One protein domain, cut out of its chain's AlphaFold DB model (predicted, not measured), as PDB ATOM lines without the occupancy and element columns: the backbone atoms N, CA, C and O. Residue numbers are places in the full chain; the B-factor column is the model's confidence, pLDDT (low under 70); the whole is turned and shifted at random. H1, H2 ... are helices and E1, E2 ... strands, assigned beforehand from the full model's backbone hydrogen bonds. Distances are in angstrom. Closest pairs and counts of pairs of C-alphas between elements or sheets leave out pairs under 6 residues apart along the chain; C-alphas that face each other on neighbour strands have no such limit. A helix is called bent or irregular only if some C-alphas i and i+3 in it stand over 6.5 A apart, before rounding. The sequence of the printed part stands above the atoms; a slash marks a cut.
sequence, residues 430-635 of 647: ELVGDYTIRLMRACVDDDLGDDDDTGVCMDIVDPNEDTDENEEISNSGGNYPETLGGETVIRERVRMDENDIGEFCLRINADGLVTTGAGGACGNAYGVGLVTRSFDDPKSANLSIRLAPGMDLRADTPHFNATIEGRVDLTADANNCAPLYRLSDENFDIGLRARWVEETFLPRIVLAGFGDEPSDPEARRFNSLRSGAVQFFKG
ATOM      1  N   GLU A 430     -29.344 -37.772 -27.689       85.94
ATOM      2  CA  GLU A 430     -30.144 -38.233 -26.561       85.94
ATOM      3  C   GLU A 430     -30.470 -37.121 -25.557       85.94
ATOM      4  O   GLU A 430     -31.513 -37.188 -24.906       85.94
ATOM      5  N   LEU A 431     -29.632 -36.083 -25.468       89.50
ATOM      6  CA  LEU A 431     -29.863 -34.914 -24.622       89.50
ATOM      7  C   LEU A 431     -30.939 -33.988 -25.205       89.50
ATOM      8  O   LEU A 431     -31.629 -33.301 -24.461       89.50
ATOM      9  N   VAL A 432     -31.115 -33.968 -26.525       91.44
ATOM     10  CA  VAL A 432     -32.081 -33.076 -27.178       91.44
ATOM     11  C   VAL A 432     -33.510 -33.496 -26.823       91.44
ATOM     12  O   VAL A 432     -33.880 -34.676 -26.915       91.44
ATOM     13  N   GLY A 433     -34.333 -32.527 -26.421       92.50
ATOM     14  CA  GLY A 433     -35.734 -32.759 -26.072       92.50
ATOM     15  C   GLY A 433     -36.275 -31.825 -24.999       92.50
ATOM     16  O   GLY A 433     -35.598 -30.890 -24.571       92.50
ATOM     17  N   ASP A 434     -37.509 -32.108 -24.593       94.25
ATOM     18  CA  ASP A 434     -38.215 -31.391 -23.536       94.25
ATOM     19  C   ASP A 434     -38.067 -32.150 -22.201       94.25
ATOM     20  O   ASP A 434     -38.147 -33.385 -22.150       94.25
ATOM     21  N   TYR A 435     -37.855 -31.391 -21.134       95.38
ATOM     22  CA  TYR A 435     -37.611 -31.852 -19.772       95.38
ATOM     23  C   TYR A 435     -38.576 -31.170 -18.818       95.38
ATOM     24  O   TYR A 435     -38.878 -29.990 -18.990       95.38
ATOM     25  N   THR A 436     -39.005 -31.900 -17.794       95.81
ATOM     26  CA  THR A 436     -39.793 -31.385 -16.671       95.81
ATOM     27  C   THR A 436     -38.877 -31.120 -15.482       95.81
ATOM     28  O   THR A 436     -37.998 -31.929 -15.172       95.81
ATOM     29  N   ILE A 437     -39.067 -29.967 -14.837       96.31
ATOM     30  CA  ILE A 437     -38.241 -29.493 -13.732       96.31
ATOM     31  C   ILE A 437     -39.124 -29.089 -12.559       96.31
ATOM     32  O   ILE A 437     -40.120 -28.383 -12.733       96.31
ATOM     33  N   ARG A 438     -38.702 -29.481 -11.354       94.94
ATOM     34  CA  ARG A 438     -39.218 -28.961 -10.082       94.94
ATOM     35  C   ARG A 438     -38.052 -28.536  -9.208       94.94
ATOM     36  O   ARG A 438     -37.101 -29.297  -9.008       94.94
ATOM     37  N   LEU A 439     -38.118 -27.317  -8.684       96.00
ATOM     38  CA  LEU A 439     -37.173 -26.870  -7.668       96.00
ATOM     39  C   LEU A 439     -37.705 -27.315  -6.311       96.00
ATOM     40  O   LEU A 439     -38.801 -26.929  -5.923       96.00
ATOM     41  N   MET A 440     -36.948 -28.129  -5.591       95.12
ATOM     42  CA  MET A 440     -37.316 -28.615  -4.264       95.12
ATOM     43  C   MET A 440     -36.693 -27.718  -3.203       95.12
ATOM     44  O   MET A 440     -35.536 -27.330  -3.324       95.12
ATOM     45  N   ARG A 441     -37.433 -27.373  -2.155       93.25
ATOM     46  CA  ARG A 441     -36.922 -26.629  -0.997       93.25
ATOM     47  C   ARG A 441     -37.174 -27.401   0.287       93.25
ATOM     48  O   ARG A 441     -38.088 -28.222   0.335       93.25
ATOM     49  N   ALA A 442     -36.406 -27.093   1.330       91.62
ATOM     50  CA  ALA A 442     -36.658 -27.636   2.658       91.62
ATOM     51  C   ALA A 442     -38.104 -27.336   3.091       91.62
ATOM     52  O   ALA A 442     -38.591 -26.214   2.921       91.62
ATOM     53  N   CYS A 443     -38.781 -28.349   3.626       88.50
ATOM     54  CA  CYS A 443     -40.056 -28.173   4.303       88.50
ATOM     55  C   CYS A 443     -39.775 -27.554   5.677       88.50
ATOM     56  O   CYS A 443     -38.948 -28.079   6.422       88.50
ATOM     57  N   VAL A 444     -40.397 -26.416   5.976       83.12
ATOM     58  CA  VAL A 444     -40.207 -25.683   7.232       83.12
ATOM     59  C   VAL A 444     -41.570 -25.275   7.761       83.12
ATOM     60  O   VAL A 444     -42.400 -24.837   6.972       83.12
ATOM     61  N   ASP A 445     -41.780 -25.364   9.073       70.19
ATOM     62  CA  ASP A 445     -42.980 -24.807   9.693       70.19
ATOM     63  C   ASP A 445     -42.879 -23.276   9.653       70.19
ATOM     64  O   ASP A 445     -42.111 -22.662  10.415       70.19
ATOM     65  N   ASP A 446     -43.606 -22.662   8.716       65.62
ATOM     66  CA  ASP A 446     -43.797 -21.219   8.628       65.62
ATOM     67  C   ASP A 446     -45.182 -20.818   9.177       65.62
ATOM     68  O   ASP A 446     -46.126 -21.601   9.198       65.62
ATOM     69  N   ASP A 447     -45.319 -19.595   9.703       50.91
ATOM     70  CA  ASP A 447     -46.541 -19.135  10.392       50.91
ATOM     71  C   ASP A 447     -47.801 -19.063   9.474       50.91
ATOM     72  O   ASP A 447     -48.843 -18.537   9.882       50.91
ATOM     73  N   LEU A 448     -47.736 -19.567   8.229       51.03
ATOM     74  CA  LEU A 448     -48.843 -19.637   7.266       51.03
ATOM     75  C   LEU A 448     -49.640 -20.957   7.328       51.03
ATOM     76  O   LEU A 448     -50.672 -21.064   6.657       51.03
ATOM     77  N   GLY A 449     -49.242 -21.913   8.172       52.06
ATOM     78  CA  GLY A 449     -49.974 -23.150   8.464       52.06
ATOM     79  C   GLY A 449     -49.040 -24.259   8.954       52.06
ATOM     80  O   GLY A 449     -47.838 -24.166   8.753       52.06
ATOM     81  N   ASP A 450     -49.584 -25.309   9.584       47.09
ATOM     82  CA  ASP A 450     -48.827 -26.555   9.791       47.09
ATOM     83  C   ASP A 450     -48.500 -27.123   8.396       47.09
ATOM     84  O   ASP A 450     -49.337 -27.767   7.757       47.09
ATOM     85  N   ASP A 451     -47.288 -26.865   7.906       54.47
ATOM     86  CA  ASP A 451     -46.741 -27.425   6.660       54.47
ATOM     87  C   ASP A 451     -46.496 -28.949   6.780       54.47
ATOM     88  O   ASP A 451     -46.157 -29.632   5.811       54.47
ATOM     89  N   ASP A 452     -46.762 -29.501   7.966       48.88
ATOM     90  CA  ASP A 452     -46.765 -30.917   8.310       48.88
ATOM     91  C   ASP A 452     -47.962 -31.712   7.742       48.88
ATOM     92  O   ASP A 452     -48.067 -32.929   7.949       48.88
ATOM     93  N   ASP A 453     -48.854 -31.072   6.974       48.47
ATOM     94  CA  ASP A 453     -49.896 -31.775   6.227       48.47
ATOM     95  C   ASP A 453     -49.236 -32.786   5.267       48.47
ATOM     96  O   ASP A 453     -48.606 -32.448   4.262       48.47
ATOM     97  N   THR A 454     -49.380 -34.074   5.597       47.50
ATOM     98  CA  THR A 454     -48.768 -35.255   4.942       47.50
ATOM     99  C   THR A 454     -48.918 -35.357   3.411       47.50
ATOM    100  O   THR A 454     -48.354 -36.269   2.815       47.50
ATOM    101  N   GLY A 455     -49.655 -34.449   2.765       55.62
ATOM    102  CA  GLY A 455     -49.796 -34.356   1.310       55.62
ATOM    103  C   GLY A 455     -48.903 -33.321   0.609       55.62
ATOM    104  O   GLY A 455     -48.920 -33.295  -0.619       55.62
ATOM    105  N   VAL A 456     -48.163 -32.467   1.334       74.81
ATOM    106  CA  VAL A 456     -47.366 -31.363   0.742       74.81
ATOM    107  C   VAL A 456     -45.856 -31.588   0.854       74.81
ATOM    108  O   VAL A 456     -45.124 -31.277  -0.087       74.81
ATOM    109  N   CYS A 457     -45.388 -32.137   1.976       86.31
ATOM    110  CA  CYS A 457     -43.973 -32.419   2.205       86.31
ATOM    111  C   CYS A 457     -43.646 -33.910   2.061       86.31
ATOM    112  O   CYS A 457     -44.438 -34.779   2.427       86.31
ATOM    113  N   MET A 458     -42.449 -34.206   1.568       87.50
ATOM    114  CA  MET A 458     -41.950 -35.549   1.267       87.50
ATOM    115  C   MET A 458     -40.599 -35.760   1.946       87.50
ATOM    116  O   MET A 458     -39.892 -34.789   2.204       87.50
ATOM    117  N   ASP A 459     -40.244 -37.006   2.244       90.25
ATOM    118  CA  ASP A 459     -38.930 -37.318   2.811       90.25
ATOM    119  C   ASP A 459     -37.823 -37.010   1.795       90.25
ATOM    120  O   ASP A 459     -37.974 -37.273   0.599       90.25
ATOM    121  N   ILE A 460     -36.707 -36.450   2.268       91.94
ATOM    122  CA  ILE A 460     -35.511 -36.287   1.437       91.94
ATOM    123  C   ILE A 460     -34.866 -37.666   1.283       91.94
ATOM    124  O   ILE A 460     -34.392 -38.252   2.256       91.94
ATOM    125  N   VAL A 461     -34.864 -38.182   0.057       88.44
ATOM    126  CA  VAL A 461     -34.300 -39.497  -0.267       88.44
ATOM    127  C   VAL A 461     -32.779 -39.406  -0.314       88.44
ATOM    128  O   VAL A 461     -32.238 -38.520  -0.971       88.44
ATOM    129  N   ASP A 462     -32.110 -40.317   0.387       88.00
ATOM    130  CA  ASP A 462     -30.655 -40.439   0.370       88.00
ATOM    131  C   ASP A 462     -30.186 -41.090  -0.941       88.00
ATOM    132  O   ASP A 462     -30.655 -42.187  -1.265       88.00
ATOM    133  N   PRO A 463     -29.290 -40.451  -1.714       86.25
ATOM    134  CA  PRO A 463     -28.712 -41.068  -2.901       86.25
ATOM    135  C   PRO A 463     -27.782 -42.250  -2.569       86.25
ATOM    136  O   PRO A 463     -27.541 -43.087  -3.438       86.25
ATOM    137  N   ASN A 464     -27.277 -42.356  -1.333       84.25
ATOM    138  CA  ASN A 464     -26.324 -43.383  -0.923       84.25
ATOM    139  C   ASN A 464     -26.739 -44.097   0.378       84.25
ATOM    140  O   ASN A 464     -26.288 -43.760   1.466       84.25
ATOM    141  N   GLU A 465     -27.529 -45.169   0.265       75.19
ATOM    142  CA  GLU A 465     -27.989 -45.953   1.428       75.19
ATOM    143  C   GLU A 465     -26.866 -46.697   2.189       75.19
ATOM    144  O   GLU A 465     -27.116 -47.271   3.252       75.19
ATOM    145  N   ASP A 466     -25.636 -46.728   1.656       75.50
ATOM    146  CA  ASP A 466     -24.493 -47.393   2.295       75.50
ATOM    147  C   ASP A 466     -23.825 -46.527   3.387       75.50
ATOM    148  O   ASP A 466     -22.947 -47.017   4.111       75.50
ATOM    149  N   THR A 467     -24.228 -45.260   3.532       72.69
ATOM    150  CA  THR A 467     -23.767 -44.340   4.582       72.69
ATOM    151  C   THR A 467     -24.852 -44.072   5.626       72.69
ATOM    152  O   THR A 467     -26.042 -44.098   5.343       72.69
ATOM    153  N   ASP A 468     -24.445 -43.805   6.874       72.25
ATOM    154  CA  ASP A 468     -25.378 -43.427   7.954       72.25
ATOM    155  C   ASP A 468     -25.834 -41.948   7.849       72.25
ATOM    156  O   ASP A 468     -26.686 -41.501   8.622       72.25
ATOM    157  N   GLU A 469     -25.241 -41.178   6.932       82.62
ATOM    158  CA  GLU A 469     -25.501 -39.755   6.696       82.62
ATOM    159  C   GLU A 469     -26.074 -39.571   5.287       82.62
ATOM    160  O   GLU A 469     -25.534 -40.119   4.330       82.62
ATOM    161  N   ASN A 470     -27.148 -38.784   5.175       88.19
ATOM    162  CA  ASN A 470     -27.787 -38.489   3.898       88.19
ATOM    163  C   ASN A 470     -27.028 -37.375   3.171       88.19
ATOM    164  O   ASN A 470     -27.035 -36.230   3.626       88.19
ATOM    165  N   GLU A 471     -26.431 -37.690   2.021       90.06
ATOM    166  CA  GLU A 471     -25.569 -36.771   1.257       90.06
ATOM    167  C   GLU A 471     -26.315 -35.535   0.706       90.06
ATOM    168  O   GLU A 471     -25.713 -34.498   0.409       90.06
ATOM    169  N   GLU A 472     -27.649 -35.584   0.612       91.81
ATOM    170  CA  GLU A 472     -28.469 -34.412   0.273       91.81
ATOM    171  C   GLU A 472     -28.521 -33.385   1.418       91.81
ATOM    172  O   GLU A 472     -28.772 -32.201   1.164       91.81
ATOM    173  N   ILE A 473     -28.273 -33.815   2.661       92.50
ATOM    174  CA  ILE A 473     -28.383 -33.024   3.891       92.50
ATOM    175  C   ILE A 473     -26.988 -32.837   4.494       92.50
ATOM    176  O   ILE A 473     -26.485 -33.669   5.243       92.50
ATOM    177  N   SER A 474     -26.354 -31.705   4.199       86.88
ATOM    178  CA  SER A 474     -25.010 -31.416   4.692       86.88
ATOM    179  C   SER A 474     -24.698 -29.924   4.660       86.88
ATOM    180  O   SER A 474     -24.944 -29.228   3.672       86.88
ATOM    181  N   ASN A 475     -24.063 -29.429   5.726       80.25
ATOM    182  CA  ASN A 475     -23.569 -28.050   5.789       80.25
ATOM    183  C   ASN A 475     -22.332 -27.799   4.903       80.25
ATOM    184  O   ASN A 475     -21.965 -26.645   4.677       80.25
ATOM    185  N   SER A 476     -21.662 -28.856   4.435       76.38
ATOM    186  CA  SER A 476     -20.392 -28.786   3.700       76.38
ATOM    187  C   SER A 476     -20.506 -29.135   2.215       76.38
ATOM    188  O   SER A 476     -19.537 -28.928   1.484       76.38
ATOM    189  N   GLY A 477     -21.659 -29.618   1.743       76.81
ATOM    190  CA  GLY A 477     -21.789 -30.041   0.344       76.81
ATOM    191  C   GLY A 477     -23.188 -30.406  -0.150       76.81
ATOM    192  O   GLY A 477     -23.374 -30.454  -1.367       76.81
ATOM    193  N   GLY A 478     -24.157 -30.594   0.751       87.50
ATOM    194  CA  GLY A 478     -25.513 -31.019   0.407       87.50
ATOM    195  C   GLY A 478     -26.355 -29.943  -0.286       87.50
ATOM    196  O   GLY A 478     -25.987 -28.762  -0.393       87.50
ATOM    197  N   ASN A 479     -27.529 -30.366  -0.749       93.56
ATOM    198  CA  ASN A 479     -28.559 -29.477  -1.285       93.56
ATOM    199  C   ASN A 479     -29.291 -28.725  -0.166       93.56
ATOM    200  O   ASN A 479     -29.702 -27.576  -0.357       93.56
ATOM    201  N   TYR A 480     -29.383 -29.349   1.009       93.69
ATOM    202  CA  TYR A 480     -30.022 -28.821   2.205       93.69
ATOM    203  C   TYR A 480     -29.017 -28.705   3.355       93.69
ATOM    204  O   TYR A 480     -28.172 -29.585   3.522       93.69
ATOM    205  N   PRO A 481     -29.092 -27.645   4.177       91.00
ATOM    206  CA  PRO A 481     -28.351 -27.604   5.433       91.00
ATOM    207  C   PRO A 481     -28.945 -28.598   6.439       91.00
ATOM    208  O   PRO A 481     -30.133 -28.906   6.383       91.00
ATOM    209  N   GLU A 482     -28.146 -29.040   7.411       90.44
ATOM    210  CA  GLU A 482     -28.606 -29.981   8.453       90.44
ATOM    211  C   GLU A 482     -29.725 -29.393   9.323       90.44
ATOM    212  O   GLU A 482     -30.614 -30.105   9.793       90.44
ATOM    213  N   THR A 483     -29.667 -28.078   9.558       88.62
ATOM    214  CA  THR A 483     -30.670 -27.364  10.344       88.62
ATOM    215  C   THR A 483     -31.042 -26.026   9.719       88.62
ATOM    216  O   THR A 483     -30.204 -25.339   9.132       88.62
ATOM    217  N   LEU A 484     -32.300 -25.628   9.898       85.56
ATOM    218  CA  LEU A 484     -32.818 -24.306   9.553       85.56
ATOM    219  C   LEU A 484     -33.546 -23.733  10.764       85.56
ATOM    220  O   LEU A 484     -34.522 -24.306  11.233       85.56
ATOM    221  N   GLY A 485     -33.061 -22.610  11.302       76.00
ATOM    222  CA  GLY A 485     -33.683 -21.967  12.468       76.00
ATOM    223  C   GLY A 485     -33.843 -22.896  13.680       76.00
ATOM    224  O   GLY A 485     -34.831 -22.796  14.399       76.00
ATOM    225  N   GLY A 486     -32.896 -23.823  13.878       77.12
ATOM    226  CA  GLY A 486     -32.888 -24.778  14.993       77.12
ATOM    227  C   GLY A 486     -33.653 -26.086  14.757       77.12
ATOM    228  O   GLY A 486     -33.556 -26.980  15.595       77.12
ATOM    229  N   GLU A 487     -34.359 -26.230  13.634       82.06
ATOM    230  CA  GLU A 487     -35.067 -27.458  13.251       82.06
ATOM    231  C   GLU A 487     -34.217 -28.308  12.311       82.06
ATOM    232  O   GLU A 487     -33.542 -27.778  11.429       82.06
ATOM    233  N   THR A 488     -34.240 -29.627  12.505       87.69
ATOM    234  CA  THR A 488     -33.549 -30.575  11.625       87.69
ATOM    235  C   THR A 488     -34.291 -30.701  10.303       87.69
ATOM    236  O   THR A 488     -35.491 -30.965  10.282       87.69
ATOM    237  N   VAL A 489     -33.564 -30.564   9.198       89.62
ATOM    238  CA  VAL A 489     -34.130 -30.732   7.860       89.62
ATOM    239  C   VAL A 489     -34.117 -32.214   7.498       89.62
ATOM    240  O   VAL A 489     -33.057 -32.818   7.412       89.62
ATOM    241  N   ILE A 490     -35.300 -32.793   7.297       89.50
ATOM    242  CA  ILE A 490     -35.475 -34.193   6.857       89.50
ATOM    243  C   ILE A 490     -36.501 -34.346   5.726       89.50
ATOM    244  O   ILE A 490     -36.619 -35.414   5.128       89.50
ATOM    245  N   ARG A 491     -37.250 -33.279   5.429       90.69
ATOM    246  CA  ARG A 491     -38.324 -33.264   4.436       90.69
ATOM    247  C   ARG A 491     -38.158 -32.096   3.476       90.69
ATOM    248  O   ARG A 491     -37.666 -31.027   3.843       90.69
ATOM    249  N   GLU A 492     -38.619 -32.292   2.254       92.06
ATOM    250  CA  GLU A 492     -38.633 -31.305   1.182       92.06
ATOM    251  C   GLU A 492     -40.040 -31.129   0.607       92.06
ATOM    252  O   GLU A 492     -40.935 -31.952   0.800       92.06
ATOM    253  N   ARG A 493     -40.242 -30.033  -0.117       90.94
ATOM    254  CA  ARG A 493     -41.461 -29.739  -0.872       90.94
ATOM    255  C   ARG A 493     -41.112 -29.030  -2.167       90.94
ATOM    256  O   ARG A 493     -40.052 -28.416  -2.280       90.94
ATOM    257  N   VAL A 494     -42.038 -29.041  -3.119       91.31
ATOM    258  CA  VAL A 494     -41.918 -28.211  -4.320       91.31
ATOM    259  C   VAL A 494     -41.884 -26.733  -3.903       91.31
ATOM    260  O   VAL A 494     -42.723 -26.261  -3.125       91.31
ATOM    261  N   ARG A 495     -40.874 -26.003  -4.379       90.75
ATOM    262  CA  ARG A 495     -40.787 -24.546  -4.291       90.75
ATOM    263  C   ARG A 495     -41.846 -23.980  -5.222       90.75
ATOM    264  O   ARG A 495     -41.853 -24.305  -6.398       90.75
ATOM    265  N   MET A 496     -42.680 -23.096  -4.700       84.81
ATOM    266  CA  MET A 496     -43.510 -22.214  -5.517       84.81
ATOM    267  C   MET A 496     -42.785 -20.872  -5.616       84.81
ATOM    268  O   MET A 496     -42.195 -20.419  -4.627       84.81
ATOM    269  N   ASP A 497     -42.749 -20.272  -6.801       80.81
ATOM    270  CA  ASP A 497     -42.246 -18.909  -6.985       80.81
ATOM    271  C   ASP A 497     -43.335 -17.847  -6.752       80.81
ATOM    272  O   ASP A 497     -44.423 -18.141  -6.264       80.81
ATOM    273  N   GLU A 498     -43.025 -16.591  -7.083       81.75
ATOM    274  CA  GLU A 498     -43.983 -15.480  -7.010       81.75
ATOM    275  C   GLU A 498     -45.126 -15.563  -8.034       81.75
ATOM    276  O   GLU A 498     -46.111 -14.840  -7.898       81.75
ATOM    277  N   ASN A 499     -45.009 -16.440  -9.034       85.31
ATOM    278  CA  ASN A 499     -45.988 -16.647 -10.097       85.31
ATOM    279  C   ASN A 499     -46.851 -17.902  -9.848       85.31
ATOM    280  O   ASN A 499     -47.601 -18.314 -10.732       85.31
ATOM    281  N   ASP A 500     -46.746 -18.512  -8.659       86.75
ATOM    282  CA  ASP A 500     -47.385 -19.778  -8.285       86.75
ATOM    283  C   ASP A 500     -47.030 -20.950  -9.228       86.75
ATOM    284  O   ASP A 500     -47.832 -21.862  -9.454       86.75
ATOM    285  N   ILE A 501     -45.806 -20.959  -9.762       88.81
ATOM    286  CA  ILE A 501     -45.275 -22.037 -10.599       88.81
ATOM    287  C   ILE A 501     -44.433 -22.971  -9.725       88.81
ATOM    288  O   ILE A 501     -43.437 -22.555  -9.133       88.81
ATOM    289  N   GLY A 502     -44.841 -24.240  -9.631       88.94
ATOM    290  CA  GLY A 502     -44.071 -25.298  -8.952       88.94
ATOM    291  C   GLY A 502     -43.349 -26.252  -9.903       88.94
ATOM    292  O   GLY A 502     -42.406 -26.941  -9.524       88.94
ATOM    293  N   GLU A 503     -43.800 -26.301 -11.151       92.19
ATOM    294  CA  GLU A 503     -43.271 -27.176 -12.184       92.19
ATOM    295  C   GLU A 503     -43.208 -26.410 -13.496       92.19
ATOM    296  O   GLU A 503     -44.142 -25.692 -13.856       92.19
ATOM    297  N   PHE A 504     -42.098 -26.567 -14.209       95.12
ATOM    298  CA  PHE A 504     -41.878 -25.915 -15.488       95.12
ATOM    299  C   PHE A 504     -41.081 -26.810 -16.429       95.12
ATOM    300  O   PHE A 504     -40.491 -27.816 -16.032       95.12
ATOM    301  N   CYS A 505     -41.070 -26.432 -17.700       95.50
ATOM    302  CA  CYS A 505     -40.436 -27.179 -18.764       95.50
ATOM    303  C   CYS A 505     -39.221 -26.434 -19.316       95.50
ATOM    304  O   CYS A 505     -39.269 -25.224 -19.566       95.50
ATOM    305  N   LEU A 506     -38.146 -27.177 -19.564       96.56
ATOM    306  CA  LEU A 506     -37.000 -26.717 -20.341       96.56
ATOM    307  C   LEU A 506     -36.866 -27.559 -21.598       96.56
ATOM    308  O   LEU A 506     -37.122 -28.759 -21.597       96.56
ATOM    309  N   ARG A 507     -36.395 -26.934 -22.667       95.06
ATOM    310  CA  ARG A 507     -36.038 -27.598 -23.912       95.06
ATOM    311  C   ARG A 507     -34.547 -27.458 -24.143       95.06
ATOM    312  O   ARG A 507     -34.031 -26.345 -24.124       95.06
ATOM    313  N   ILE A 508     -33.873 -28.573 -24.404       94.12
ATOM    314  CA  ILE A 508     -32.477 -28.579 -24.845       94.12
ATOM    315  C   ILE A 508     -32.460 -28.754 -26.361       94.12
ATOM    316  O   ILE A 508     -32.962 -29.752 -26.886       94.12
ATOM    317  N   ASN A 509     -31.900 -27.770 -27.059       90.94
ATOM    318  CA  ASN A 509     -31.794 -27.746 -28.514       90.94
ATOM    319  C   ASN A 509     -30.507 -28.429 -29.002       90.94
ATOM    320  O   ASN A 509     -29.574 -28.683 -28.241       90.94
ATOM    321  N   ALA A 510     -30.457 -28.749 -30.298       87.00
ATOM    322  CA  ALA A 510     -29.327 -29.461 -30.904       87.00
ATOM    323  C   ALA A 510     -28.024 -28.642 -30.942       87.00
ATOM    324  O   ALA A 510     -26.943 -29.214 -31.027       87.00
ATOM    325  N   ASP A 511     -28.126 -27.317 -30.870       82.69
ATOM    326  CA  ASP A 511     -27.001 -26.386 -30.728       82.69
ATOM    327  C   ASP A 511     -26.523 -26.239 -29.271       82.69
ATOM    328  O   ASP A 511     -25.518 -25.578 -29.010       82.69
ATOM    329  N   GLY A 512     -27.217 -26.875 -28.321       87.81
ATOM    330  CA  GLY A 512     -26.906 -26.843 -26.900       87.81
ATOM    331  C   GLY A 512     -27.548 -25.685 -26.142       87.81
ATOM    332  O   GLY A 512     -27.294 -25.566 -24.947       87.81
ATOM    333  N   LEU A 513     -28.383 -24.851 -26.773       91.81
ATOM    334  CA  LEU A 513     -29.155 -23.837 -26.054       91.81
ATOM    335  C   LEU A 513     -30.261 -24.489 -25.221       91.81
ATOM    336  O   LEU A 513     -30.966 -25.390 -25.687       91.81
ATOM    337  N   VAL A 514     -30.431 -24.001 -23.994       94.75
ATOM    338  CA  VAL A 514     -31.525 -24.381 -23.100       94.75
ATOM    339  C   VAL A 514     -32.542 -23.252 -23.083       94.75
ATOM    340  O   VAL A 514     -32.210 -22.111 -22.755       94.75
ATOM    341  N   THR A 515     -33.785 -23.568 -23.429       95.75
ATOM    342  CA  THR A 515     -34.868 -22.591 -23.537       95.75
ATOM    343  C   THR A 515     -36.081 -22.986 -22.707       95.75
ATOM    344  O   THR A 515     -36.267 -24.153 -22.374       95.75
ATOM    345  N   THR A 516     -36.942 -22.019 -22.409       94.56
ATOM    346  CA  THR A 516     -38.255 -22.246 -21.793       94.56
ATOM    347  C   THR A 516     -39.345 -21.459 -22.525       94.56
ATOM    348  O   THR A 516     -39.063 -20.541 -23.300       94.56
ATOM    349  N   GLY A 517     -40.599 -21.855 -22.339       92.19
ATOM    350  CA  GLY A 517     -41.777 -21.114 -22.775       92.19
ATOM    351  C   GLY A 517     -42.270 -20.131 -21.708       92.19
ATOM    352  O   GLY A 517     -41.858 -20.174 -20.550       92.19
ATOM    353  N   ALA A 518     -43.200 -19.258 -22.097       91.44
ATOM    354  CA  ALA A 518     -43.849 -18.339 -21.163       91.44
ATOM    355  C   ALA A 518     -44.602 -19.095 -20.057       91.44
ATOM    356  O   ALA A 518     -45.254 -20.110 -20.323       91.44
ATOM    357  N   GLY A 519     -44.493 -18.606 -18.822       88.94
ATOM    358  CA  GLY A 519     -45.104 -19.213 -17.638       88.94
ATOM    359  C   GLY A 519     -44.596 -20.625 -17.334       88.94
ATOM    360  O   GLY A 519     -45.321 -21.411 -16.733       88.94
ATOM    361  N   GLY A 520     -43.397 -20.988 -17.806       85.94
ATOM    362  CA  GLY A 520     -42.821 -22.317 -17.606       85.94
ATOM    363  C   GLY A 520     -43.352 -23.406 -18.542       85.94
ATOM    364  O   GLY A 520     -43.067 -24.583 -18.332       85.94
ATOM    365  N   ALA A 521     -44.098 -23.053 -19.592       92.12
ATOM    366  CA  ALA A 521     -44.504 -24.010 -20.621       92.12
ATOM    367  C   ALA A 521     -43.298 -24.553 -21.411       92.12
ATOM    368  O   ALA A 521     -42.240 -23.929 -21.473       92.12
ATOM    369  N   CYS A 522     -43.457 -25.691 -22.090       89.50
ATOM    370  CA  CYS A 522     -42.438 -26.137 -23.043       89.50
ATOM    371  C   CYS A 522     -42.383 -25.181 -24.239       89.50
ATOM    372  O   CYS A 522     -43.418 -24.793 -24.788       89.50
ATOM    373  N   GLY A 523     -41.178 -24.817 -24.670       89.00
ATOM    374  CA  GLY A 523     -41.000 -23.932 -25.811       89.00
ATOM    375  C   GLY A 523     -39.617 -23.300 -25.883       89.00
ATOM    376  O   GLY A 523     -38.688 -23.672 -25.167       89.00
ATOM    377  N   ASN A 524     -39.505 -22.337 -26.789       90.88
ATOM    378  CA  ASN A 524     -38.294 -21.585 -27.092       90.88
ATOM    379  C   ASN A 524     -38.530 -20.073 -27.002       90.88
ATOM    380  O   ASN A 524     -37.958 -19.317 -27.778       90.88
ATOM    381  N   ALA A 525     -39.423 -19.646 -26.103       91.44
ATOM    382  CA  ALA A 525     -39.734 -18.231 -25.937       91.44
ATOM    383  C   ALA A 525     -38.531 -17.473 -25.368       91.44
ATOM    384  O   ALA A 525     -38.243 -16.373 -25.827       91.44
ATOM    385  N   TYR A 526     -37.833 -18.078 -24.400       93.88
ATOM    386  CA  TYR A 526     -36.729 -17.451 -23.680       93.88
ATOM    387  C   TYR A 526     -35.517 -18.379 -23.604       93.88
ATOM    388  O   TYR A 526     -35.653 -19.545 -23.219       93.88
ATOM    389  N   GLY A 527     -34.334 -17.859 -23.935       94.62
ATOM    390  CA  GLY A 527     -33.059 -18.493 -23.612       94.62
ATOM    391  C   GLY A 527     -32.807 -18.419 -22.108       94.62
ATOM    392  O   GLY A 527     -32.972 -17.367 -21.499       94.62
ATOM    393  N   VAL A 528     -32.457 -19.545 -21.488       96.00
ATOM    394  CA  VAL A 528     -32.240 -19.621 -20.030       96.00
ATOM    395  C   VAL A 528     -30.993 -20.407 -19.645       96.00
ATOM    396  O   VAL A 528     -30.696 -20.545 -18.464       96.00
ATOM    397  N   GLY A 529     -30.238 -20.939 -20.600       94.56
ATOM    398  CA  GLY A 529     -29.023 -21.678 -20.291       94.56
ATOM    399  C   GLY A 529     -28.371 -22.303 -21.509       94.56
ATOM    400  O   GLY A 529     -28.796 -22.093 -22.644       94.56
ATOM    401  N   LEU A 530     -27.343 -23.104 -21.257       92.81
ATOM    402  CA  LEU A 530     -26.654 -23.859 -22.294       92.81
ATOM    403  C   LEU A 530     -26.004 -25.141 -21.759       92.81
ATOM    404  O   LEU A 530     -25.720 -25.277 -20.566       92.81
ATOM    405  N   VAL A 531     -25.711 -26.052 -22.682       90.19
ATOM    406  CA  VAL A 531     -24.811 -27.186 -22.476       90.19
ATOM    407  C   VAL A 531     -23.376 -26.671 -22.440       90.19
ATOM    408  O   VAL A 531     -22.903 -26.048 -23.388       90.19
ATOM    409  N   THR A 532     -22.670 -26.938 -21.345       84.62
ATOM    410  CA  THR A 532     -21.315 -26.419 -21.115       84.62
ATOM    411  C   THR A 532     -20.226 -27.443 -21.384       84.62
ATOM    412  O   THR A 532     -19.081 -27.051 -21.581       84.62
ATOM    413  N   ARG A 533     -20.543 -28.745 -21.368       80.75
ATOM    414  CA  ARG A 533     -19.605 -29.842 -21.649       80.75
ATOM    415  C   ARG A 533     -20.362 -31.139 -21.937       80.75
ATOM    416  O   ARG A 533     -21.446 -31.336 -21.402       80.75
ATOM    417  N   SER A 534     -19.773 -32.042 -22.715       82.25
ATOM    418  CA  SER A 534     -20.269 -33.410 -22.906       82.25
ATOM    419  C   SER A 534     -19.139 -34.412 -22.716       82.25
ATOM    420  O   SER A 534     -17.971 -34.083 -22.929       82.25
ATOM    421  N   PHE A 535     -19.505 -35.614 -22.289       82.44
ATOM    422  CA  PHE A 535     -18.604 -36.719 -21.991       82.44
ATOM    423  C   PHE A 535     -19.134 -37.990 -22.648       82.44
ATOM    424  O   PHE A 535     -20.348 -38.202 -22.682       82.44
ATOM    425  N   ASP A 536     -18.222 -38.837 -23.121       80.81
ATOM    426  CA  ASP A 536     -18.560 -40.140 -23.701       80.81
ATOM    427  C   ASP A 536     -18.519 -41.279 -22.670       80.81
ATOM    428  O   ASP A 536     -19.217 -42.277 -22.844       80.81
ATOM    429  N   ASP A 537     -17.743 -41.126 -21.592       80.88
ATOM    430  CA  ASP A 537     -17.569 -42.138 -20.544       80.88
ATOM    431  C   ASP A 537     -17.469 -41.491 -19.142       80.88
ATOM    432  O   ASP A 537     -16.482 -40.803 -18.866       80.88
ATOM    433  N   PRO A 538     -18.487 -41.645 -18.272       84.12
ATOM    434  CA  PRO A 538     -19.840 -42.080 -18.611       84.12
ATOM    435  C   PRO A 538     -20.531 -41.061 -19.529       84.12
ATOM    436  O   PRO A 538     -20.308 -39.845 -19.426       84.12
ATOM    437  N   LYS A 539     -21.404 -41.546 -20.421       87.75
ATOM    438  CA  LYS A 539     -22.125 -40.689 -21.371       87.75
ATOM    439  C   LYS A 539     -22.999 -39.683 -20.623       87.75
ATOM    440  O   LYS A 539     -23.945 -40.069 -19.947       87.75
ATOM    441  N   SER A 540     -22.670 -38.396 -20.718       90.06
ATOM    442  CA  SER A 540     -23.287 -37.353 -19.884       90.06
ATOM    443  C   SER A 540     -23.020 -35.941 -20.413       90.06
ATOM    444  O   SER A 540     -22.176 -35.743 -21.293       90.06
ATOM    445  N   ALA A 541     -23.736 -34.938 -19.895       90.44
ATOM    446  CA  ALA A 541     -23.556 -33.546 -20.314       90.44
ATOM    447  C   ALA A 541     -23.783 -32.532 -19.187       90.44
ATOM    448  O   ALA A 541     -24.789 -32.587 -18.491       90.44
ATOM    449  N   ASN A 542     -22.880 -31.564 -19.045       91.44
ATOM    450  CA  ASN A 542     -23.022 -30.474 -18.086       91.44
ATOM    451  C   ASN A 542     -23.953 -29.389 -18.627       91.44
ATOM    452  O   ASN A 542     -23.835 -28.985 -19.785       91.44
ATOM    453  N   LEU A 543     -24.817 -28.867 -17.763       92.12
ATOM    454  CA  LEU A 543     -25.716 -27.749 -18.020       92.12
ATOM    455  C   LEU A 543     -25.407 -26.595 -17.066       92.12
ATOM    456  O   LEU A 543     -25.106 -26.810 -15.891       92.12
ATOM    457  N   SER A 544     -25.540 -25.375 -17.579       93.38
ATOM    458  CA  SER A 544     -25.595 -24.144 -16.790       93.38
ATOM    459  C   SER A 544     -26.867 -23.400 -17.161       93.38
ATOM    460  O   SER A 544     -27.053 -23.035 -18.324       93.38
ATOM    461  N   ILE A 545     -27.740 -23.178 -16.184       95.56
ATOM    462  CA  ILE A 545     -29.055 -22.561 -16.362       95.56
ATOM    463  C   ILE A 545     -29.166 -21.376 -15.407       95.56
ATOM    464  O   ILE A 545     -28.812 -21.463 -14.230       95.56
ATOM    465  N   ARG A 546     -29.700 -20.269 -15.914       96.00
ATOM    466  CA  ARG A 546     -30.106 -19.108 -15.138       96.00
ATOM    467  C   ARG A 546     -31.458 -18.605 -15.625       96.00
ATOM    468  O   ARG A 546     -31.579 -18.092 -16.733       96.00
ATOM    469  N   LEU A 547     -32.462 -18.689 -14.758       96.31
ATOM    470  CA  LEU A 547     -33.842 -18.294 -15.051       96.31
ATOM    471  C   LEU A 547     -34.023 -16.771 -14.943       96.31
ATOM    472  O   LEU A 547     -34.845 -16.284 -14.180       96.31
ATOM    473  N   ALA A 548     -33.217 -15.991 -15.659       96.25
ATOM    474  CA  ALA A 548     -33.297 -14.528 -15.672       96.25
ATOM    475  C   ALA A 548     -33.193 -13.980 -17.103       96.25
ATOM    476  O   ALA A 548     -32.230 -13.274 -17.400       96.25
ATOM    477  N   PRO A 549     -34.156 -14.307 -17.989       95.69
ATOM    478  CA  PRO A 549     -34.120 -13.885 -19.385       95.69
ATOM    479  C   PRO A 549     -34.277 -12.379 -19.557       95.69
ATOM    480  O   PRO A 549     -33.859 -11.849 -20.568       95.69
ATOM    481  N   GLY A 550     -34.851 -11.686 -18.575       95.94
ATOM    482  CA  GLY A 550     -34.939 -10.233 -18.537       95.94
ATOM    483  C   GLY A 550     -35.898  -9.769 -17.449       95.94
ATOM    484  O   GLY A 550     -36.909 -10.420 -17.191       95.94
ATOM    485  N   MET A 551     -35.602  -8.644 -16.799       95.50
ATOM    486  CA  MET A 551     -36.446  -8.086 -15.733       95.50
ATOM    487  C   MET A 551     -37.872  -7.780 -16.217       95.50
ATOM    488  O   MET A 551     -38.843  -7.970 -15.488       95.50
ATOM    489  N   ASP A 552     -38.009  -7.327 -17.458       95.06
ATOM    490  CA  ASP A 552     -39.283  -7.040 -18.118       95.06
ATOM    491  C   ASP A 552     -40.120  -8.295 -18.421       95.06
ATOM    492  O   ASP A 552     -41.315  -8.175 -18.679       95.06
ATOM    493  N   LEU A 553     -39.523  -9.488 -18.332       94.44
ATOM    494  CA  LEU A 553     -40.173 -10.789 -18.533       94.44
ATOM    495  C   LEU A 553     -40.377 -11.572 -17.229       94.44
ATOM    496  O   LEU A 553     -40.820 -12.720 -17.244       94.44
ATOM    497  N   ARG A 554     -40.057 -10.964 -16.085       92.50
ATOM    498  CA  ARG A 554     -40.104 -11.592 -14.759       92.50
ATOM    499  C   ARG A 554     -41.448 -12.244 -14.426       92.50
ATOM    500  O   ARG A 554     -41.472 -13.365 -13.934       92.50
ATOM    501  N   ALA A 555     -42.552 -11.564 -14.736       90.62
ATOM    502  CA  ALA A 555     -43.905 -12.058 -14.465       90.62
ATOM    503  C   ALA A 555     -44.266 -13.330 -15.260       90.62
ATOM    504  O   ALA A 555     -45.167 -14.061 -14.867       90.62
ATOM    505  N   ASP A 556     -43.549 -13.598 -16.355       91.25
ATOM    506  CA  ASP A 556     -43.757 -14.758 -17.227       91.25
ATOM    507  C   ASP A 556     -42.613 -15.787 -17.116       91.25
ATOM    508  O   ASP A 556     -42.582 -16.762 -17.871       91.25
ATOM    509  N   THR A 557     -41.663 -15.591 -16.194       92.38
ATOM    510  CA  THR A 557     -40.498 -16.469 -16.013       92.38
ATOM    511  C   THR A 557     -40.652 -17.321 -14.750       92.38
ATOM    512  O   THR A 557     -40.814 -16.757 -13.666       92.38
ATOM    513  N   PRO A 558     -40.543 -18.660 -14.838       92.06
ATOM    514  CA  PRO A 558     -40.568 -19.513 -13.656       92.06
ATOM    515  C   PRO A 558     -39.303 -19.321 -12.813       92.06
ATOM    516  O   PRO A 558     -38.195 -19.279 -13.344       92.06
ATOM    517  N   HIS A 559     -39.464 -19.241 -11.494       93.88
ATOM    518  CA  HIS A 559     -38.396 -19.139 -10.496       93.88
ATOM    519  C   HIS A 559     -37.320 -18.108 -10.859       93.88
ATOM    520  O   HIS A 559     -36.122 -18.417 -10.846       93.88
ATOM    521  N   PHE A 560     -37.755 -16.885 -11.184       94.62
ATOM    522  CA  PHE A 560     -36.876 -15.831 -11.679       94.62
ATOM    523  C   PHE A 560     -35.590 -15.686 -10.842       94.62
ATOM    524  O   PHE A 560     -35.617 -15.689  -9.610       94.62
ATOM    525  N   ASN A 561     -34.461 -15.553 -11.538       94.50
ATOM    526  CA  ASN A 561     -33.092 -15.460 -11.027       94.50
ATOM    527  C   ASN A 561     -32.493 -16.727 -10.382       94.50
ATOM    528  O   ASN A 561     -31.312 -16.710 -10.034       94.50
ATOM    529  N   ALA A 562     -33.219 -17.844 -10.292       95.69
ATOM    530  CA  ALA A 562     -32.612 -19.095  -9.837       95.69
ATOM    531  C   ALA A 562     -31.528 -19.587 -10.815       95.69
ATOM    532  O   ALA A 562     -31.700 -19.549 -12.039       95.69
ATOM    533  N   THR A 563     -30.413 -20.063 -10.262       95.88
ATOM    534  CA  THR A 563     -29.313 -20.679 -11.010       95.88
ATOM    535  C   THR A 563     -29.256 -22.175 -10.747       95.88
ATOM    536  O   THR A 563     -29.521 -22.626  -9.633       95.88
ATOM    537  N   ILE A 564     -28.919 -22.949 -11.778       95.94
ATOM    538  CA  ILE A 564     -28.768 -24.403 -11.707       95.94
ATOM    539  C   ILE A 564     -27.520 -24.792 -12.491       95.94
ATOM    540  O   ILE A 564     -27.367 -24.426 -13.657       95.94
ATOM    541  N   GLU A 565     -26.660 -25.582 -11.863       93.62
ATOM    542  CA  GLU A 565     -25.522 -26.224 -12.511       93.62
ATOM    543  C   GLU A 565     -25.538 -27.715 -12.180       93.62
ATOM    544  O   GLU A 565     -25.660 -28.107 -11.014       93.62
ATOM    545  N   GLY A 566     -25.413 -28.553 -13.204       94.31
ATOM    546  CA  GLY A 566     -25.462 -29.998 -13.030       94.31
ATOM    547  C   GLY A 566     -25.016 -30.769 -14.264       94.31
ATOM    548  O   GLY A 566     -24.749 -30.182 -15.309       94.31
ATOM    549  N   ARG A 567     -24.926 -32.089 -14.129       93.88
ATOM    550  CA  ARG A 567     -24.516 -33.047 -15.152       93.88
ATOM    551  C   ARG A 567     -25.656 -34.026 -15.397       93.88
ATOM    552  O   ARG A 567     -26.065 -34.743 -14.490       93.88
ATOM    553  N   VAL A 568     -26.189 -34.010 -16.612       94.06
ATOM    554  CA  VAL A 568     -27.236 -34.923 -17.065       94.06
ATOM    555  C   VAL A 568     -26.621 -36.288 -17.307       94.06
ATOM    556  O   VAL A 568     -25.657 -36.395 -18.071       94.06
ATOM    557  N   ASP A 569     -27.189 -37.315 -16.690       93.25
ATOM    558  CA  ASP A 569     -26.836 -38.705 -16.957       93.25
ATOM    559  C   ASP A 569     -27.534 -39.195 -18.233       93.25
ATOM    560  O   ASP A 569     -28.754 -39.149 -18.352       93.25
ATOM    561  N   LEU A 570     -26.756 -39.636 -19.221       90.00
ATOM    562  CA  LEU A 570     -27.250 -40.150 -20.502       90.00
ATOM    563  C   LEU A 570     -26.876 -41.627 -20.699       90.00
ATOM    564  O   LEU A 570     -26.903 -42.129 -21.829       90.00
ATOM    565  N   THR A 571     -26.483 -42.318 -19.630       84.25
ATOM    566  CA  THR A 571     -26.184 -43.747 -19.667       84.25
ATOM    567  C   THR A 571     -27.448 -44.568 -19.945       84.25
ATOM    568  O   THR A 571     -28.580 -44.130 -19.740       84.25
ATOM    569  N   ALA A 572     -27.265 -45.791 -20.452       63.41
ATOM    570  CA  ALA A 572     -28.384 -46.691 -20.733       63.41
ATOM    571  C   ALA A 572     -29.153 -47.092 -19.457       63.41
ATOM    572  O   ALA A 572     -30.350 -47.373 -19.536       63.41
ATOM    573  N   ASP A 573     -28.475 -47.080 -18.305       63.97
ATOM    574  CA  ASP A 573     -29.037 -47.425 -16.997       63.97
ATOM    575  C   ASP A 573     -29.941 -46.311 -16.436       63.97
ATOM    576  O   ASP A 573     -30.870 -46.597 -15.683       63.97
ATOM    577  N   ALA A 574     -29.790 -45.068 -16.913       61.69
ATOM    578  CA  ALA A 574     -30.694 -43.952 -16.623       61.69
ATOM    579  C   ALA A 574     -32.086 -44.073 -17.295       61.69
ATOM    580  O   ALA A 574     -32.847 -43.105 -17.326       61.69
ATOM    581  N   ASN A 575     -32.432 -45.235 -17.870       61.75
ATOM    582  CA  ASN A 575     -33.746 -45.608 -18.428       61.75
ATOM    583  C   ASN A 575     -34.381 -44.610 -19.429       61.75
ATOM    584  O   ASN A 575     -35.584 -44.669 -19.682       61.75
ATOM    585  N   ASN A 576     -33.584 -43.741 -20.067       75.25
ATOM    586  CA  ASN A 576     -34.006 -42.581 -20.883       75.25
ATOM    587  C   ASN A 576     -34.634 -41.406 -20.109       75.25
ATOM    588  O   ASN A 576     -35.103 -40.457 -20.740       75.25
ATOM    589  N   CYS A 577     -34.627 -41.444 -18.777       88.19
ATOM    590  CA  CYS A 577     -35.172 -40.388 -17.927       88.19
ATOM    591  C   CYS A 577     -34.227 -39.194 -17.784       88.19
ATOM    592  O   CYS A 577     -34.686 -38.099 -17.483       88.19
ATOM    593  N   ALA A 578     -32.935 -39.395 -18.053       92.12
ATOM    594  CA  ALA A 578     -31.912 -38.355 -18.117       92.12
ATOM    595  C   ALA A 578     -31.919 -37.381 -16.914       92.12
ATOM    596  O   ALA A 578     -32.127 -36.179 -17.103       92.12
ATOM    597  N   PRO A 579     -31.730 -37.889 -15.680       93.62
ATOM    598  CA  PRO A 579     -31.706 -37.074 -14.470       93.62
ATOM    599  C   PRO A 579     -30.497 -36.131 -14.429       93.62
ATOM    600  O   PRO A 579     -29.482 -36.364 -15.087       93.62
ATOM    601  N   LEU A 580     -30.608 -35.058 -13.640       95.25
ATOM    602  CA  LEU A 580     -29.563 -34.045 -13.467       95.25
ATOM    603  C   LEU A 580     -28.913 -34.148 -12.080       95.25
ATOM    604  O   LEU A 580     -29.557 -33.882 -11.061       95.25
ATOM    605  N   TYR A 581     -27.617 -34.443 -12.057       95.31
ATOM    606  CA  TYR A 581     -26.822 -34.597 -10.837       95.31
ATOM    607  C   TYR A 581     -25.778 -33.491 -10.677       95.31
ATOM    608  O   TYR A 581     -25.628 -32.617 -11.532       95.31
ATOM    609  N   ARG A 582     -25.054 -33.474  -9.560       92.56
ATOM    610  CA  ARG A 582     -23.962 -32.515  -9.315       92.56
ATOM    611  C   ARG A 582     -22.765 -32.776 -10.244       92.56
ATOM    612  O   ARG A 582     -22.572 -33.868 -10.758       92.56
ATOM    613  N   LEU A 583     -21.955 -31.738 -10.471       88.81
ATOM    614  CA  LEU A 583     -20.912 -31.734 -11.510       88.81
ATOM    615  C   LEU A 583     -19.671 -32.601 -11.223       88.81
ATOM    616  O   LEU A 583     -18.980 -32.955 -12.176       88.81
ATOM    617  N   SER A 584     -19.325 -32.885  -9.961       85.31
ATOM    618  CA  SER A 584     -18.131 -33.689  -9.651       85.31
ATOM    619  C   SER A 584     -18.392 -35.173  -9.878       85.31
ATOM    620  O   SER A 584     -19.493 -35.631  -9.599       85.31
ATOM    621  N   ASP A 585     -17.375 -35.917 -10.325       83.81
ATOM    622  CA  ASP A 585     -17.513 -37.350 -10.634       83.81
ATOM    623  C   ASP A 585     -18.067 -38.139  -9.440       83.81
ATOM    624  O   ASP A 585     -19.069 -38.819  -9.585       83.81
ATOM    625  N   GLU A 586     -17.527 -37.930  -8.236       87.19
ATOM    626  CA  GLU A 586     -18.030 -38.575  -7.011       87.19
ATOM    627  C   GLU A 586     -19.519 -38.295  -6.757       87.19
ATOM    628  O   GLU A 586     -20.277 -39.213  -6.467       87.19
ATOM    629  N   ASN A 587     -19.962 -37.044  -6.924       88.94
ATOM    630  CA  ASN A 587     -21.361 -36.694  -6.678       88.94
ATOM    631  C   ASN A 587     -22.287 -37.157  -7.814       88.94
ATOM    632  O   ASN A 587     -23.467 -37.414  -7.586       88.94
ATOM    633  N   PHE A 588     -21.768 -37.220  -9.041       91.06
ATOM    634  CA  PHE A 588     -22.478 -37.750 -10.196       91.06
ATOM    635  C   PHE A 588     -22.691 -39.258 -10.046       91.06
ATOM    636  O   PHE A 588     -23.810 -39.728 -10.225       91.06
ATOM    637  N   ASP A 589     -21.648 -39.990  -9.649       89.06
ATOM    638  CA  ASP A 589     -21.664 -41.446  -9.514       89.06
ATOM    639  C   ASP A 589     -22.618 -41.921  -8.409       89.06
ATOM    640  O   ASP A 589     -23.287 -42.940  -8.579       89.06
ATOM    641  N   ILE A 590     -22.727 -41.180  -7.297       90.50
ATOM    642  CA  ILE A 590     -23.714 -41.483  -6.245       90.50
ATOM    643  C   ILE A 590     -25.133 -41.020  -6.606       90.50
ATOM    644  O   ILE A 590     -26.080 -41.402  -5.936       90.50
ATOM    645  N   GLY A 591     -25.311 -40.194  -7.643       90.81
ATOM    646  CA  GLY A 591     -26.623 -39.665  -8.024       90.81
ATOM    647  C   GLY A 591     -27.134 -38.525  -7.132       90.81
ATOM    648  O   GLY A 591     -28.346 -38.344  -6.997       90.81
ATOM    649  N   LEU A 592     -26.240 -37.727  -6.537       93.50
ATOM    650  CA  LEU A 592     -26.621 -36.547  -5.755       93.50
ATOM    651  C   LEU A 592     -27.269 -35.506  -6.679       93.50
ATOM    652  O   LEU A 592     -26.633 -35.030  -7.630       93.50
ATOM    653  N   ARG A 593     -28.528 -35.133  -6.411       95.69
ATOM    654  CA  ARG A 593     -29.302 -34.241  -7.293       95.69
ATOM    655  C   ARG A 593     -28.609 -32.897  -7.458       95.69
ATOM    656  O   ARG A 593     -27.989 -32.377  -6.530       95.69
ATOM    657  N   ALA A 594     -28.734 -32.304  -8.643       96.44
ATOM    658  CA  ALA A 594     -28.228 -30.956  -8.864       96.44
ATOM    659  C   ALA A 594     -28.857 -29.951  -7.890       96.44
ATOM    660  O   ALA A 594     -29.990 -30.110  -7.434       96.44
ATOM    661  N   ARG A 595     -28.105 -28.888  -7.603       95.25
ATOM    662  CA  ARG A 595     -28.510 -27.834  -6.675       95.25
ATOM    663  C   ARG A 595     -29.031 -26.639  -7.452       95.25
ATOM    664  O   ARG A 595     -28.375 -26.208  -8.402       95.25
ATOM    665  N   TRP A 596     -30.135 -26.055  -6.998       96.50
ATOM    666  CA  TRP A 596     -30.488 -24.690  -7.378       96.50
ATOM    667  C   TRP A 596     -30.086 -23.706  -6.277       96.50
ATOM    668  O   TRP A 596     -30.094 -24.042  -5.088       96.50
ATOM    669  N   VAL A 597     -29.730 -22.484  -6.672       95.19
ATOM    670  CA  VAL A 597     -29.355 -21.397  -5.758       95.19
ATOM    671  C   VAL A 597     -30.045 -20.103  -6.182       95.19
ATOM    672  O   VAL A 597     -30.153 -19.804  -7.369       95.19
ATOM    673  N   GLU A 598     -30.537 -19.334  -5.214       92.50
ATOM    674  CA  GLU A 598     -31.120 -18.014  -5.446       92.50
ATOM    675  C   GLU A 598     -31.060 -17.186  -4.155       92.50
ATOM    676  O   GLU A 598     -31.660 -17.564  -3.164       92.50
ATOM    677  N   GLU A 599     -30.333 -16.071  -4.116       88.19
ATOM    678  CA  GLU A 599     -30.147 -15.311  -2.862       88.19
ATOM    679  C   GLU A 599     -30.549 -13.841  -2.947       88.19
ATOM    680  O   GLU A 599     -30.631 -13.147  -1.926       88.19
ATOM    681  N   THR A 600     -30.725 -13.333  -4.159       90.38
ATOM    682  CA  THR A 600     -30.696 -11.896  -4.425       90.38
ATOM    683  C   THR A 600     -32.050 -11.345  -4.827       90.38
ATOM    684  O   THR A 600     -32.244 -10.139  -4.734       90.38
ATOM    685  N   PHE A 601     -32.995 -12.201  -5.203       92.94
ATOM    686  CA  PHE A 601     -34.292 -11.806  -5.716       92.94
ATOM    687  C   PHE A 601     -35.442 -12.247  -4.795       92.94
ATOM    688  O   PHE A 601     -35.881 -11.455  -3.959       92.94
ATOM    689  N   LEU A 602     -35.920 -13.495  -4.871       91.69
ATOM    690  CA  LEU A 602     -37.140 -13.925  -4.175       91.69
ATOM    691  C   LEU A 602     -36.983 -13.938  -2.642       91.69
ATOM    692  O   LEU A 602     -37.849 -13.373  -1.970       91.69
ATOM    693  N   PRO A 603     -35.903 -14.490  -2.043       91.12
ATOM    694  CA  PRO A 603     -35.658 -14.363  -0.614       91.12
ATOM    695  C   PRO A 603     -35.628 -12.909  -0.160       91.12
ATOM    696  O   PRO A 603     -36.068 -12.622   0.946       91.12
ATOM    697  N   ARG A 604     -35.141 -11.976  -0.988       90.25
ATOM    698  CA  ARG A 604     -35.071 -10.553  -0.629       90.25
ATOM    699  C   ARG A 604     -36.430  -9.869  -0.675       90.25
ATOM    700  O   ARG A 604     -36.717  -9.098   0.231       90.25
ATOM    701  N   ILE A 605     -37.277 -10.211  -1.644       89.12
ATOM    702  CA  ILE A 605     -38.689  -9.798  -1.655       89.12
ATOM    703  C   ILE A 605     -39.397 -10.280  -0.390       89.12
ATOM    704  O   ILE A 605     -40.074  -9.502   0.275       89.12
ATOM    705  N   VAL A 606     -39.209 -11.553  -0.036       88.62
ATOM    706  CA  VAL A 606     -39.827 -12.141   1.157       88.62
ATOM    707  C   VAL A 606     -39.296 -11.486   2.435       88.62
ATOM    708  O   VAL A 606     -40.093 -11.083   3.274       88.62
ATOM    709  N   LEU A 607     -37.977 -11.308   2.546       89.38
ATOM    710  CA  LEU A 607     -37.331 -10.656   3.687       89.38
ATOM    711  C   LEU A 607     -37.810  -9.216   3.879       89.38
ATOM    712  O   LEU A 607     -38.011  -8.796   5.010       89.38
ATOM    713  N   ALA A 608     -38.017  -8.470   2.795       87.19
ATOM    714  CA  ALA A 608     -38.508  -7.096   2.862       87.19
ATOM    715  C   ALA A 608     -39.967  -6.993   3.347       87.19
ATOM    716  O   ALA A 608     -40.407  -5.920   3.748       87.19
ATOM    717  N   GLY A 609     -40.720  -8.096   3.306       85.00
ATOM    718  CA  GLY A 609     -42.040  -8.193   3.924       85.00
ATOM    719  C   GLY A 609     -42.000  -8.479   5.429       85.00
ATOM    720  O   GLY A 609     -43.046  -8.403   6.074       85.00
ATOM    721  N   PHE A 610     -40.835  -8.821   5.983       87.00
ATOM    722  CA  PHE A 610     -40.656  -9.060   7.414       87.00
ATOM    723  C   PHE A 610     -40.364  -7.745   8.150       87.00
ATOM    724  O   PHE A 610     -39.950  -6.756   7.549       87.00
ATOM    725  N   GLY A 611     -40.613  -7.718   9.461       79.50
ATOM    726  CA  GLY A 611     -40.210  -6.584  10.298       79.50
ATOM    727  C   GLY A 611     -38.688  -6.509  10.491       79.50
ATOM    728  O   GLY A 611     -37.960  -7.415  10.096       79.50
ATOM    729  N   ASP A 612     -38.218  -5.454  11.167       79.75
ATOM    730  CA  ASP A 612     -36.785  -5.223  11.450       79.75
ATOM    731  C   ASP A 612     -36.095  -6.415  12.146       79.75
ATOM    732  O   ASP A 612     -34.901  -6.655  11.964       79.75
ATOM    733  N   GLU A 613     -36.855  -7.172  12.942       85.69
ATOM    734  CA  GLU A 613     -36.429  -8.414  13.582       85.69
ATOM    735  C   GLU A 613     -37.358  -9.551  13.125       85.69
ATOM    736  O   GLU A 613     -38.459  -9.681  13.674       85.69
ATOM    737  N   PRO A 614     -36.964 -10.357  12.118       84.94
ATOM    738  CA  PRO A 614     -37.779 -11.476  11.662       84.94
ATOM    739  C   PRO A 614     -37.934 -12.528  12.767       84.94
ATOM    740  O   PRO A 614     -36.991 -12.808  13.512       84.94
ATOM    741  N   SER A 615     -39.118 -13.133  12.856       87.19
ATOM    742  CA  SER A 615     -39.387 -14.270  13.740       87.19
ATOM    743  C   SER A 615     -38.564 -15.504  13.331       87.19
ATOM    744  O   SER A 615     -38.090 -15.607  12.196       87.19
ATOM    745  N   ASP A 616     -38.405 -16.481  14.231       85.38
ATOM    746  CA  ASP A 616     -37.735 -17.746  13.885       85.38
ATOM    747  C   ASP A 616     -38.408 -18.453  12.679       85.38
ATOM    748  O   ASP A 616     -37.684 -18.840  11.754       85.38
ATOM    749  N   PRO A 617     -39.756 -18.570  12.601       85.00
ATOM    750  CA  PRO A 617     -40.451 -19.053  11.401       85.00
ATOM    751  C   PRO A 617     -40.150 -18.249  10.126       85.00
ATOM    752  O   PRO A 617     -39.891 -18.828   9.068       85.00
ATOM    753  N   GLU A 618     -40.131 -16.918  10.205       86.56
ATOM    754  CA  GLU A 618     -39.807 -16.044   9.070       86.56
ATOM    755  C   GLU A 618     -38.367 -16.267   8.586       86.56
ATOM    756  O   GLU A 618     -38.115 -16.430   7.387       86.56
ATOM    757  N   ALA A 619     -37.416 -16.375   9.517       87.12
ATOM    758  CA  ALA A 619     -36.026 -16.687   9.213       87.12
ATOM    759  C   ALA A 619     -35.870 -18.080   8.578       87.12
ATOM    760  O   ALA A 619     -35.077 -18.247   7.642       87.12
ATOM    761  N   ARG A 620     -36.631 -19.089   9.030       88.00
ATOM    762  CA  ARG A 620     -36.666 -20.418   8.391       88.00
ATOM    763  C   ARG A 620     -37.196 -20.340   6.967       88.00
ATOM    764  O   ARG A 620     -36.548 -20.854   6.053       88.00
ATOM    765  N   ARG A 621     -38.310 -19.633   6.750       86.81
ATOM    766  CA  ARG A 621     -38.888 -19.424   5.416       86.81
ATOM    767  C   ARG A 621     -37.891 -18.754   4.475       86.81
ATOM    768  O   ARG A 621     -37.667 -19.272   3.382       86.81
ATOM    769  N   PHE A 622     -37.251 -17.665   4.903       89.44
ATOM    770  CA  PHE A 622     -36.214 -16.980   4.126       89.44
ATOM    771  C   PHE A 622     -35.082 -17.927   3.717       89.44
ATOM    772  O   PHE A 622     -34.741 -18.010   2.538       89.44
ATOM    773  N   ASN A 623     -34.528 -18.680   4.669       89.44
ATOM    774  CA  ASN A 623     -33.411 -19.576   4.385       89.44
ATOM    775  C   ASN A 623     -33.817 -20.773   3.507       89.44
ATOM    776  O   ASN A 623     -33.026 -21.180   2.657       89.44
ATOM    777  N   SER A 624     -35.051 -21.281   3.628       90.88
ATOM    778  CA  SER A 624     -35.574 -22.351   2.758       90.88
ATOM    779  C   SER A 624     -35.646 -21.946   1.280       90.88
ATOM    780  O   SER A 624     -35.593 -22.795   0.397       90.88
ATOM    781  N   LEU A 625     -35.766 -20.646   0.988       91.50
ATOM    782  CA  LEU A 625     -35.898 -20.126  -0.375       91.50
ATOM    783  C   LEU A 625     -34.554 -19.891  -1.070       91.50
ATOM    784  O   LEU A 625     -34.557 -19.490  -2.232       91.50
ATOM    785  N   ARG A 626     -33.425 -20.135  -0.390       92.81
ATOM    786  CA  ARG A 626     -32.093 -19.812  -0.916       92.81
ATOM    787  C   ARG A 626     -31.448 -20.915  -1.739       92.81
ATOM    788  O   ARG A 626     -30.651 -20.635  -2.634       92.81
ATOM    789  N   SER A 627     -31.763 -22.165  -1.425       94.56
ATOM    790  CA  SER A 627     -31.283 -23.317  -2.178       94.56
ATOM    791  C   SER A 627     -32.071 -24.581  -1.873       94.56
ATOM    792  O   SER A 627     -32.751 -24.674  -0.852       94.56
ATOM    793  N   GLY A 628     -31.890 -25.578  -2.728       95.38
ATOM    794  CA  GLY A 628     -32.373 -26.936  -2.527       95.38
ATOM    795  C   GLY A 628     -32.055 -27.811  -3.734       95.38
ATOM    796  O   GLY A 628     -31.226 -27.442  -4.574       95.38
ATOM    797  N   ALA A 629     -32.702 -28.971  -3.818       96.44
ATOM    798  CA  ALA A 629     -32.457 -29.939  -4.878       96.44
ATOM    799  C   ALA A 629     -33.281 -29.649  -6.140       96.44
ATOM    800  O   ALA A 629     -34.344 -29.026  -6.094       96.44
ATOM    801  N   VAL A 630     -32.804 -30.129  -7.282       96.94
ATOM    802  CA  VAL A 630     -33.508 -30.073  -8.563       96.94
ATOM    803  C   VAL A 630     -34.013 -31.467  -8.909       96.94
ATOM    804  O   VAL A 630     -33.228 -32.404  -9.030       96.94
ATOM    805  N   GLN A 631     -35.321 -31.601  -9.117       95.00
ATOM    806  CA  GLN A 631     -35.871 -32.740  -9.847       95.00
ATOM    807  C   GLN A 631     -35.899 -32.377 -11.328       95.00
ATOM    808  O   GLN A 631     -36.483 -31.363 -11.702       95.00
ATOM    809  N   PHE A 632     -35.252 -33.190 -12.152       95.19
ATOM    810  CA  PHE A 632     -35.107 -32.977 -13.587       95.19
ATOM    811  C   PHE A 632     -35.254 -34.323 -14.279       95.19
ATOM    812  O   PHE A 632     -34.551 -35.265 -13.915       95.19
ATOM    813  N   PHE A 633     -36.155 -34.424 -15.249       93.56
ATOM    814  CA  PHE A 633     -36.334 -35.651 -16.016       93.56
ATOM    815  C   PHE A 633     -36.911 -35.367 -17.398       93.56
ATOM    816  O   PHE A 633     -37.595 -34.369 -17.633       93.56
ATOM    817  N   LYS A 634     -36.617 -36.259 -18.337       91.06
ATOM    818  CA  LYS A 634     -37.097 -36.188 -19.711       91.06
ATOM    819  C   LYS A 634     -38.559 -36.619 -19.787       91.06
ATOM    820  O   LYS A 634     -38.923 -37.667 -19.262       91.06
ATOM    821  N   GLY A 635     -39.376 -35.854 -20.510       84.88
ATOM    822  CA  GLY A 635     -40.790 -36.175 -20.718       84.88
ATOM    823  C   GLY A 635     -41.750 -35.372 -19.841       84.88
ATOM    824  O   GLY A 635     -41.387 -34.340 -19.277       84.88
TER     825      GLY A 635
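What this domain is: This is residues 430 to 635 of the 647 residues of an uncharacterized protein of Alcanivorax jadensis T9 (UniProt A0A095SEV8). This is a closed barrel of eight antiparallel strands, E1, E3, E4, E5, E6, E7, E8 and E9, with the helical hairpin of H3 and H4 at one end, where E1 ends and E9 begins. The short strand E2 pairs onto E1 outside the ring, H2 packs on the barrel near E7, H1 is set off from it, and residues 443 to 490 form a long looping stretch with no named element. The printed part has 206 residues with four named helices and nine named strands, in the order E1 E2 E3 E4 E5 E6 H1 E7 H2 E8 H3 H4 E9. Its class is mixed, helices and strands, though under half of the residues, 87 of 206, are in named elements. It is compact, with a radius of gyration of the C-alphas of 17.0 A and spans of 51 by 47 by 28 A.

Where its parts are: Find C-alpha 433 at (-35.734, -32.759, -26.072); from there E1 runs through residues 433 to 442, 29.2 A from first to last C-alpha. After the long link come E2, residues 491 to 494, E3, residues 504 to 508, and E4, residues 513 to 516. Look at C-alpha 526, at (-36.729, -17.451, -23.680), for the start of E5, the longest strand by residues, 526 to 536, which is 29.1 A long. E6 follows with residues 539 to 546, 23.8 A, then H1 with residues 551 to 556. H1 is irregular: C-alphas 552 and 555 are 7.7 A apart. Go on to E7, residues 563 to 569, 19.1 A, H2, residues 585 to 589, and E8, residues 595 to 597. H3 holds residues 602 to 608, and H4 holds residues 616 to 624, 12.2 A. E9, residues 627 to 634, runs 22.5 A to C-alpha 634 at (-37.097, -36.188, -19.711).

How they stand to each other: Start at E1, whose pairing is staggered: E3 and E2 lie on one side of it, E9 on the other side. Its N 435 is 2.8 A from O 506 of E3, and its N 441 is 2.8 A from O 493 of E2, both within hydrogen-bond range. E3, E4, E5 and E6 form a meander, each strand the antiparallel neighbour of the one before; there N 507 and O 515, 2.8 A, N 514 and O 529, 2.9 A, and N 532 and O 542, 2.8 A, are within range. The ring goes on from E6 to E7, with N 543 and O 566 at 2.8 A, then to E8, with N 563 and O 597 at 2.9 A, and to E9, with N 596 and O 628 at 3.0 A. It closes from E9 to E1, with N 438 and O 631 at 2.9 A. H4 is on the barrel, and its closest C-alpha to E1 is that of Ser 624, 5.4 A from Ala 442. H3 is not on the barrel but touches H4, the closest C-alphas being those of Pro 603 and Phe 622, 5.4 A apart; this helical hairpin has a shallow tilt of 25 degrees, opposite ways. H2 is on the barrel, with the C-alphas of Phe 588 and Arg 567 of E7 the closest, at 7.1 A. H1 is not on the barrel and touches no helix. Every O i to N i+4 pair is within hydrogen-bond range in H2, H3 and H4; H1 has 0 of 2, but 2 of 3 O i to N i+3 pairs.

The domain as a whole: The C-alphas of Ala 572 and Asp 612 are the two farthest apart, at 53.2 A. The printed part has no cut. The links E1 to E2 and E7 to H2 are long, with 48 and 15 residues; in the first, residues 458 to 459 pair antiparallel with residues 491 to 492 of E2. The mean pLDDT of the printed part is 87.2, and the model's confidence is under 70 at residues 446 to 455 and 572 to 575.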